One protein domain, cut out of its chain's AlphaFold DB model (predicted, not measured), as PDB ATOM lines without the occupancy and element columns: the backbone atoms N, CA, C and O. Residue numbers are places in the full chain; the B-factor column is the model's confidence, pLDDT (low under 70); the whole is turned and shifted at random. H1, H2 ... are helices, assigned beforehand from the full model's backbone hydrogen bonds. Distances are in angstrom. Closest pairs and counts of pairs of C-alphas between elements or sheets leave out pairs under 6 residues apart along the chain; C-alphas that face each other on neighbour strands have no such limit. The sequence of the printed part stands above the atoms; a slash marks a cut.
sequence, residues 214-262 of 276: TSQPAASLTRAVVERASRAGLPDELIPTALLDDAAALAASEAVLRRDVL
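What this domain is: This is residues 214 to 262 of the 276 residues of the protein "Nucleoside triphosphate pyrophosphohydrolase" of Rhodococcus rhodnii LMG 5362 (UniProt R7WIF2). A loose, splayed helical hairpin of two unequal helices: the shorter H1 meets the longer H2 at a slant, where its first residues, 218 to 223, pack on residues 243 to 251 of H2, and from there H1 splays away from H2 toward the link of nine residues that joins the last residue of H1 to the first of H2. Residues 255 to 262 of H2 stick out beyond the body. The printed part has 49 residues, with two named helices in the order H1, H2 and no named strand; its class is all helix. It is loose, with a radius of gyration of the C-alphas of 12.6 A, and spans 40 by 20 by 13 A, only just a rod.

Where its parts are: The printed part begins at Thr 214, with its C-alpha at (6.025, -10.332, 128.591). H1 is residues 218 to 231, 19.7 A from first to last C-alpha, and begins at C-alpha 218 at (11.411, -11.562, 122.080). H2 is residues 241 to 262, 31.6 A long, and ends at C-alpha 262 at (11.071, -30.103, 110.749).

How they stand to each other: H1 and H2 touch, with 11 pairs of C-alphas within 8 A. Their closest C-alphas, those of Ala 219 and Ala 247, are 4.4 A apart. H1 touches H2 with residues 218 to 223 alone, and H2 touches H1 with residues 243 to 251 alone. They form a helical hairpin and run opposite ways at a steep tilt of 44 degrees. In H1 and H2 every O i to N i+4 pair is within hydrogen-bond range.

The domain as a whole: The C-alphas of Gly 233 and Leu 262, the two farthest apart, are 39.7 A apart. Residues 255 to 262, which belong to H2, stand free; the body without them spans 30 by 20 by 11 A. The link from H1 to H2 is short, and the printed part has no cut. The mean pLDDT of the printed part is 91.3, and no printed residue is under 70.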
ATOM      1  N   THR A 214       4.572 -10.558 128.681       89.12
ATOM      2  CA  THR A 214       6.025 -10.332 128.591       89.12
ATOM      3  C   THR A 214       6.852 -11.614 128.534       89.12
ATOM      4  O   THR A 214       8.040 -11.545 128.253       89.12
ATOM      5  N   SER A 215       6.245 -12.776 128.786       86.88
ATOM      6  CA  SER A 215       6.893 -14.095 128.715       86.88
ATOM      7  C   SER A 215       6.989 -14.667 127.294       86.88
ATOM      8  O   SER A 215       7.559 -15.737 127.100       86.88
ATOM      9  N   GLN A 216       6.424 -13.981 126.297       90.31
ATOM     10  CA  GLN A 216       6.489 -14.397 124.896       90.31
ATOM     11  C   GLN A 216       7.925 -14.296 124.344       90.31
ATOM     12  O   GLN A 216       8.708 -13.476 124.831       90.31
ATOM     13  N   PRO A 217       8.265 -15.043 123.273       91.06
ATOM     14  CA  PRO A 217       9.531 -14.871 122.564       91.06
ATOM     15  C   PRO A 217       9.781 -13.410 122.173       91.06
ATOM     16  O   PRO A 217       8.850 -12.688 121.808       91.06
ATOM     17  N   ALA A 218      11.043 -12.975 122.210       92.44
ATOM     18  CA  ALA A 218      11.411 -11.562 122.080       92.44
ATOM     19  C   ALA A 218      10.904 -10.902 120.782       92.44
ATOM     20  O   ALA A 218      10.468  -9.749 120.807       92.44
ATOM     21  N   ALA A 219      10.891 -11.636 119.663       91.19
ATOM     22  CA  ALA A 219      10.340 -11.144 118.401       91.19
ATOM     23  C   ALA A 219       8.821 -10.890 118.495       91.19
ATOM     24  O   ALA A 219       8.333  -9.828 118.104       91.19
ATOM     25  N   SER A 220       8.071 -11.826 119.088       90.44
ATOM     26  CA  SER A 220       6.627 -11.693 119.324       90.44
ATOM     27  C   SER A 220       6.302 -10.576 120.313       90.44
ATOM     28  O   SER A 220       5.383  -9.792 120.068       90.44
ATOM     29  N   LEU A 221       7.079 -10.460 121.396       93.19
ATOM     30  CA  LEU A 221       6.944  -9.382 122.373       93.19
ATOM     31  C   LEU A 221       7.171  -8.013 121.722       93.19
ATOM     32  O   LEU A 221       6.354  -7.110 121.899       93.19
ATOM     33  N   THR A 222       8.231  -7.877 120.923       93.38
ATOM     34  CA  THR A 222       8.530  -6.642 120.186       93.38
ATOM     35  C   THR A 222       7.365  -6.246 119.291       93.38
ATOM     36  O   THR A 222       6.890  -5.114 119.361       93.38
ATOM     37  N   ARG A 223       6.843  -7.194 118.503       90.38
ATOM     38  CA  ARG A 223       5.689  -6.953 117.632       90.38
ATOM     39  C   ARG A 223       4.470  -6.475 118.422       90.38
ATOM     40  O   ARG A 223       3.844  -5.498 118.026       90.38
ATOM     41  N   ALA A 224       4.161  -7.118 119.550       90.56
ATOM     42  CA  ALA A 224       3.033  -6.737 120.397       90.56
ATOM     43  C   ALA A 224       3.194  -5.325 120.991       90.56
ATOM     44  O   ALA A 224       2.230  -4.558 121.017       90.56
ATOM     45  N   VAL A 225       4.400  -4.968 121.444       92.50
ATOM     46  CA  VAL A 225       4.715  -3.629 121.974       92.50
ATOM     47  C   VAL A 225       4.568  -2.565 120.891       92.50
ATOM     48  O   VAL A 225       3.882  -1.568 121.111       92.50
ATOM     49  N   VAL A 226       5.156  -2.793 119.716       91.12
ATOM     50  CA  VAL A 226       5.101  -1.873 118.570       91.12
ATOM     51  C   VAL A 226       3.661  -1.661 118.116       91.12
ATOM     52  O   VAL A 226       3.202  -0.526 118.044       91.12
ATOM     53  N   GLU A 227       2.898  -2.739 117.922       89.88
ATOM     54  CA  GLU A 227       1.489  -2.652 117.529       89.88
ATOM     55  C   GLU A 227       0.665  -1.854 118.549       89.88
ATOM     56  O   GLU A 227      -0.199  -1.045 118.193       89.88
ATOM     57  N   ARG A 228       0.938  -2.051 119.843       89.00
ATOM     58  CA  ARG A 228       0.248  -1.341 120.917       89.00
ATOM     59  C   ARG A 228       0.631   0.136 120.972       89.00
ATOM     60  O   ARG A 228      -0.240   0.958 121.261       89.00
ATOM     61  N   ALA A 229       1.892   0.460 120.699       89.81
ATOM     62  CA  ALA A 229       2.396   1.824 120.632       89.81
ATOM     63  C   ALA A 229       1.775   2.581 119.451       89.81
ATOM     64  O   ALA A 229       1.180   3.640 119.661       89.81
ATOM     65  N   SER A 230       1.787   1.992 118.251       88.31
ATOM     66  CA  SER A 230       1.154   2.575 117.062       88.31
ATOM     67  C   SER A 230      -0.356   2.754 117.257       88.31
ATOM     68  O   SER A 230      -0.898   3.816 116.970       88.31
ATOM     69  N   ARG A 231      -1.053   1.769 117.849       86.31
ATOM     70  CA  ARG A 231      -2.493   1.884 118.168       86.31
ATOM     71  C   ARG A 231      -2.799   2.983 119.190       86.31
ATOM     72  O   ARG A 231      -3.899   3.524 119.192       86.31
ATOM     73  N   ALA A 232      -1.850   3.301 120.067       87.06
ATOM     74  CA  ALA A 232      -1.956   4.410 121.014       87.06
ATOM     75  C   ALA A 232      -1.568   5.770 120.398       87.06
ATOM     76  O   ALA A 232      -1.623   6.778 121.100       87.06
ATOM     77  N   GLY A 233      -1.193   5.806 119.114       89.00
ATOM     78  CA  GLY A 233      -0.811   7.021 118.398       89.00
ATOM     79  C   GLY A 233       0.623   7.477 118.659       89.00
ATOM     80  O   GLY A 233       0.918   8.652 118.449       89.00
ATOM     81  N   LEU A 234       1.508   6.593 119.140       89.69
ATOM     82  CA  LEU A 234       2.928   6.923 119.251       89.69
ATOM     83  C   LEU A 234       3.508   7.124 117.837       89.69
ATOM     84  O   LEU A 234       3.333   6.232 117.008       89.69
ATOM     85  N   PRO A 235       4.192   8.249 117.559       90.81
ATOM     86  CA  PRO A 235       4.863   8.457 116.282       90.81
ATOM     87  C   PRO A 235       5.925   7.390 116.011       90.81
ATOM     88  O   PRO A 235       6.683   7.022 116.915       90.81
ATOM     89  N   ASP A 236       6.008   6.932 114.762       87.62
ATOM     90  CA  ASP A 236       6.928   5.868 114.351       87.62
ATOM     91  C   ASP A 236       8.398   6.253 114.587       87.62
ATOM     92  O   ASP A 236       9.222   5.385 114.869       87.62
ATOM     93  N   GLU A 237       8.740   7.548 114.565       91.00
ATOM     94  CA  GLU A 237      10.114   8.010 114.809       91.00
ATOM     95  C   GLU A 237      10.582   7.783 116.255       91.00
ATOM     96  O   GLU A 237      11.783   7.819 116.529       91.00
ATOM     97  N   LEU A 238       9.651   7.564 117.190       90.88
ATOM     98  CA  LEU A 238       9.961   7.252 118.586       90.88
ATOM     99  C   LEU A 238      10.142   5.749 118.831       90.88
ATOM    100  O   LEU A 238      10.547   5.359 119.928       90.88
ATOM    101  N   ILE A 239       9.854   4.906 117.837       89.62
ATOM    102  CA  ILE A 239      10.055   3.461 117.919       89.62
ATOM    103  C   ILE A 239      11.526   3.164 117.584       89.62
ATOM    104  O   ILE A 239      11.975   3.483 116.482       89.62
ATOM    105  N   PRO A 240      12.310   2.551 118.495       91.25
ATOM    106  CA  PRO A 240      13.718   2.273 118.227       91.25
ATOM    107  C   PRO A 240      13.883   1.332 117.026       91.25
ATOM    108  O   PRO A 240      13.491   0.170 117.089       91.25
ATOM    109  N   THR A 241      14.507   1.806 115.945       89.94
ATOM    110  CA  THR A 241      14.701   1.009 114.718       89.94
ATOM    111  C   THR A 241      15.522  -0.251 114.971       89.94
ATOM    112  O   THR A 241      15.169  -1.311 114.474       89.94
ATOM    113  N   ALA A 242      16.538  -0.169 115.837       91.25
ATOM    114  CA  ALA A 242      17.335  -1.326 116.245       91.25
ATOM    115  C   ALA A 242      16.471  -2.456 116.831       91.25
ATOM    116  O   ALA A 242      16.715  -3.622 116.549       91.25
ATOM    117  N   LEU A 243      15.417  -2.119 117.584       89.06
ATOM    118  CA  LEU A 243      14.501  -3.114 118.142       89.06
ATOM    119  C   LEU A 243      13.700  -3.822 117.036       89.06
ATOM    120  O   LEU A 243      13.469  -5.027 117.119       89.06
ATOM    121  N   LEU A 244      13.287  -3.084 116.001       89.00
ATOM    122  CA  LEU A 244      12.582  -3.641 114.843       89.00
ATOM    123  C   LEU A 244      13.499  -4.549 114.017       89.00
ATOM    124  O   LEU A 244      13.093  -5.655 113.654       89.00
ATOM    125  N   ASP A 245      14.727  -4.100 113.766       91.44
ATOM    126  CA  ASP A 245      15.729  -4.839 113.000       91.44
ATOM    127  C   ASP A 245      16.131  -6.135 113.721       91.44
ATOM    128  O   ASP A 245      16.110  -7.210 113.116       91.44
ATOM    129  N   ASP A 246      16.411  -6.063 115.026       91.69
ATOM    130  CA  ASP A 246      16.766  -7.224 115.849       91.69
ATOM    131  C   ASP A 246      15.615  -8.236 115.920       91.69
ATOM    132  O   ASP A 246      15.830  -9.444 115.784       91.69
ATOM    133  N   ALA A 247      14.374  -7.767 116.088       90.88
ATOM    134  CA  ALA A 247      13.205  -8.642 116.104       90.88
ATOM    135  C   ALA A 247      12.966  -9.318 114.748       90.88
ATOM    136  O   ALA A 247      12.645 -10.509 114.708       90.88
ATOM    137  N   ALA A 248      13.149  -8.593 113.640       90.44
ATOM    138  CA  ALA A 248      13.042  -9.149 112.296       90.44
ATOM    139  C   ALA A 248      14.140 -10.189 112.026       90.44
ATOM    140  O   ALA A 248      13.851 -11.270 111.504       90.44
ATOM    141  N   ALA A 249      15.382  -9.900 112.424       92.31
ATOM    142  CA  ALA A 249      16.501 -10.826 112.304       92.31
ATOM    143  C   ALA A 249      16.266 -12.102 113.125       92.31
ATOM    144  O   ALA A 249      16.408 -13.207 112.599       92.31
ATOM    145  N   LEU A 250      15.831 -11.962 114.382       92.38
ATOM    146  CA  LEU A 250      15.526 -13.095 115.251       92.38
ATOM    147  C   LEU A 250      14.399 -13.961 114.674       92.38
ATOM    148  O   LEU A 250      14.544 -15.181 114.612       92.38
ATOM    149  N   ALA A 251      13.315 -13.346 114.192       90.19
ATOM    150  CA  ALA A 251      12.209 -14.063 113.562       90.19
ATOM    151  C   ALA A 251      12.657 -14.827 112.303       90.19
ATOM    152  O   ALA A 251      12.250 -15.971 112.089       90.19
ATOM    153  N   ALA A 252      13.525 -14.228 111.482       92.19
ATOM    154  CA  ALA A 252      14.081 -14.885 110.304       92.19
ATOM    155  C   ALA A 252      14.971 -16.082 110.681       92.19
ATOM    156  O   ALA A 252      14.839 -17.160 110.095       92.19
ATOM    157  N   SER A 253      15.847 -15.922 111.679       93.81
ATOM    158  CA  SER A 253      16.682 -17.009 112.198       93.81
ATOM    159  C   SER A 253      15.848 -18.146 112.789       93.81
ATOM    160  O   SER A 253      16.115 -19.313 112.501       93.81
ATOM    161  N   GLU A 254      14.811 -17.826 113.561       93.38
ATOM    162  CA  GLU A 254      13.895 -18.813 114.131       93.38
ATOM    163  C   GLU A 254      13.150 -19.586 113.034       93.38
ATOM    164  O   GLU A 254      13.066 -20.811 113.090       93.38
ATOM    165  N   ALA A 255      12.662 -18.898 111.998       91.12
ATOM    166  CA  ALA A 255      11.986 -19.534 110.868       91.12
ATOM    167  C   ALA A 255      12.906 -20.501 110.104       91.12
ATOM    168  O   ALA A 255      12.482 -21.598 109.729       91.12
ATOM    169  N   VAL A 256      14.171 -20.118 109.897       95.62
ATOM    170  CA  VAL A 256      15.197 -20.981 109.294       95.62
ATOM    171  C   VAL A 256      15.419 -22.231 110.141       95.62
ATOM    172  O   VAL A 256      15.307 -23.340 109.617       95.62
ATOM    173  N   LEU A 257      15.663 -22.064 111.443       96.19
ATOM    174  CA  LEU A 257      15.910 -23.187 112.343       96.19
ATOM    175  C   LEU A 257      14.700 -24.123 112.425       96.19
ATOM    176  O   LEU A 257      14.862 -25.335 112.315       96.19
ATOM    177  N   ARG A 258      13.485 -23.574 112.552       93.44
ATOM    178  CA  ARG A 258      12.238 -24.352 112.574       93.44
ATOM    179  C   ARG A 258      12.104 -25.215 111.324       93.44
ATOM    180  O   ARG A 258      11.864 -26.412 111.440       93.44
ATOM    181  N   ARG A 259      12.303 -24.642 110.133       95.06
ATOM    182  CA  ARG A 259      12.260 -25.398 108.871       95.06
ATOM    183  C   ARG A 259      13.276 -26.541 108.867       95.06
ATOM    184  O   ARG A 259      12.931 -27.654 108.478       95.06
ATOM    185  N   ASP A 260      14.507 -26.274 109.287       97.56
ATOM    186  CA  ASP A 260      15.584 -27.265 109.244       97.56
ATOM    187  C   ASP A 260      15.353 -28.400 110.263       97.56
ATOM    188  O   ASP A 260      15.607 -29.566 109.953       97.56
ATOM    189  N   VAL A 261      14.800 -28.080 111.440       97.31
ATOM    190  CA  VAL A 261      14.364 -29.060 112.448       97.31
ATOM    191  C   VAL A 261      13.227 -29.927 111.911       97.31
ATOM    192  O   VAL A 261      13.327 -31.149 111.969       97.31
ATOM    193  N   LEU A 262      12.184 -29.336 111.321       94.25
ATOM    194  CA  LEU A 262      11.071 -30.103 110.749       94.25
ATOM    195  C   LEU A 262      11.535 -31.004 109.593       94.25
ATOM    196  O   LEU A 262      11.163 -32.171 109.520       94.25
TER     197      LEU A 262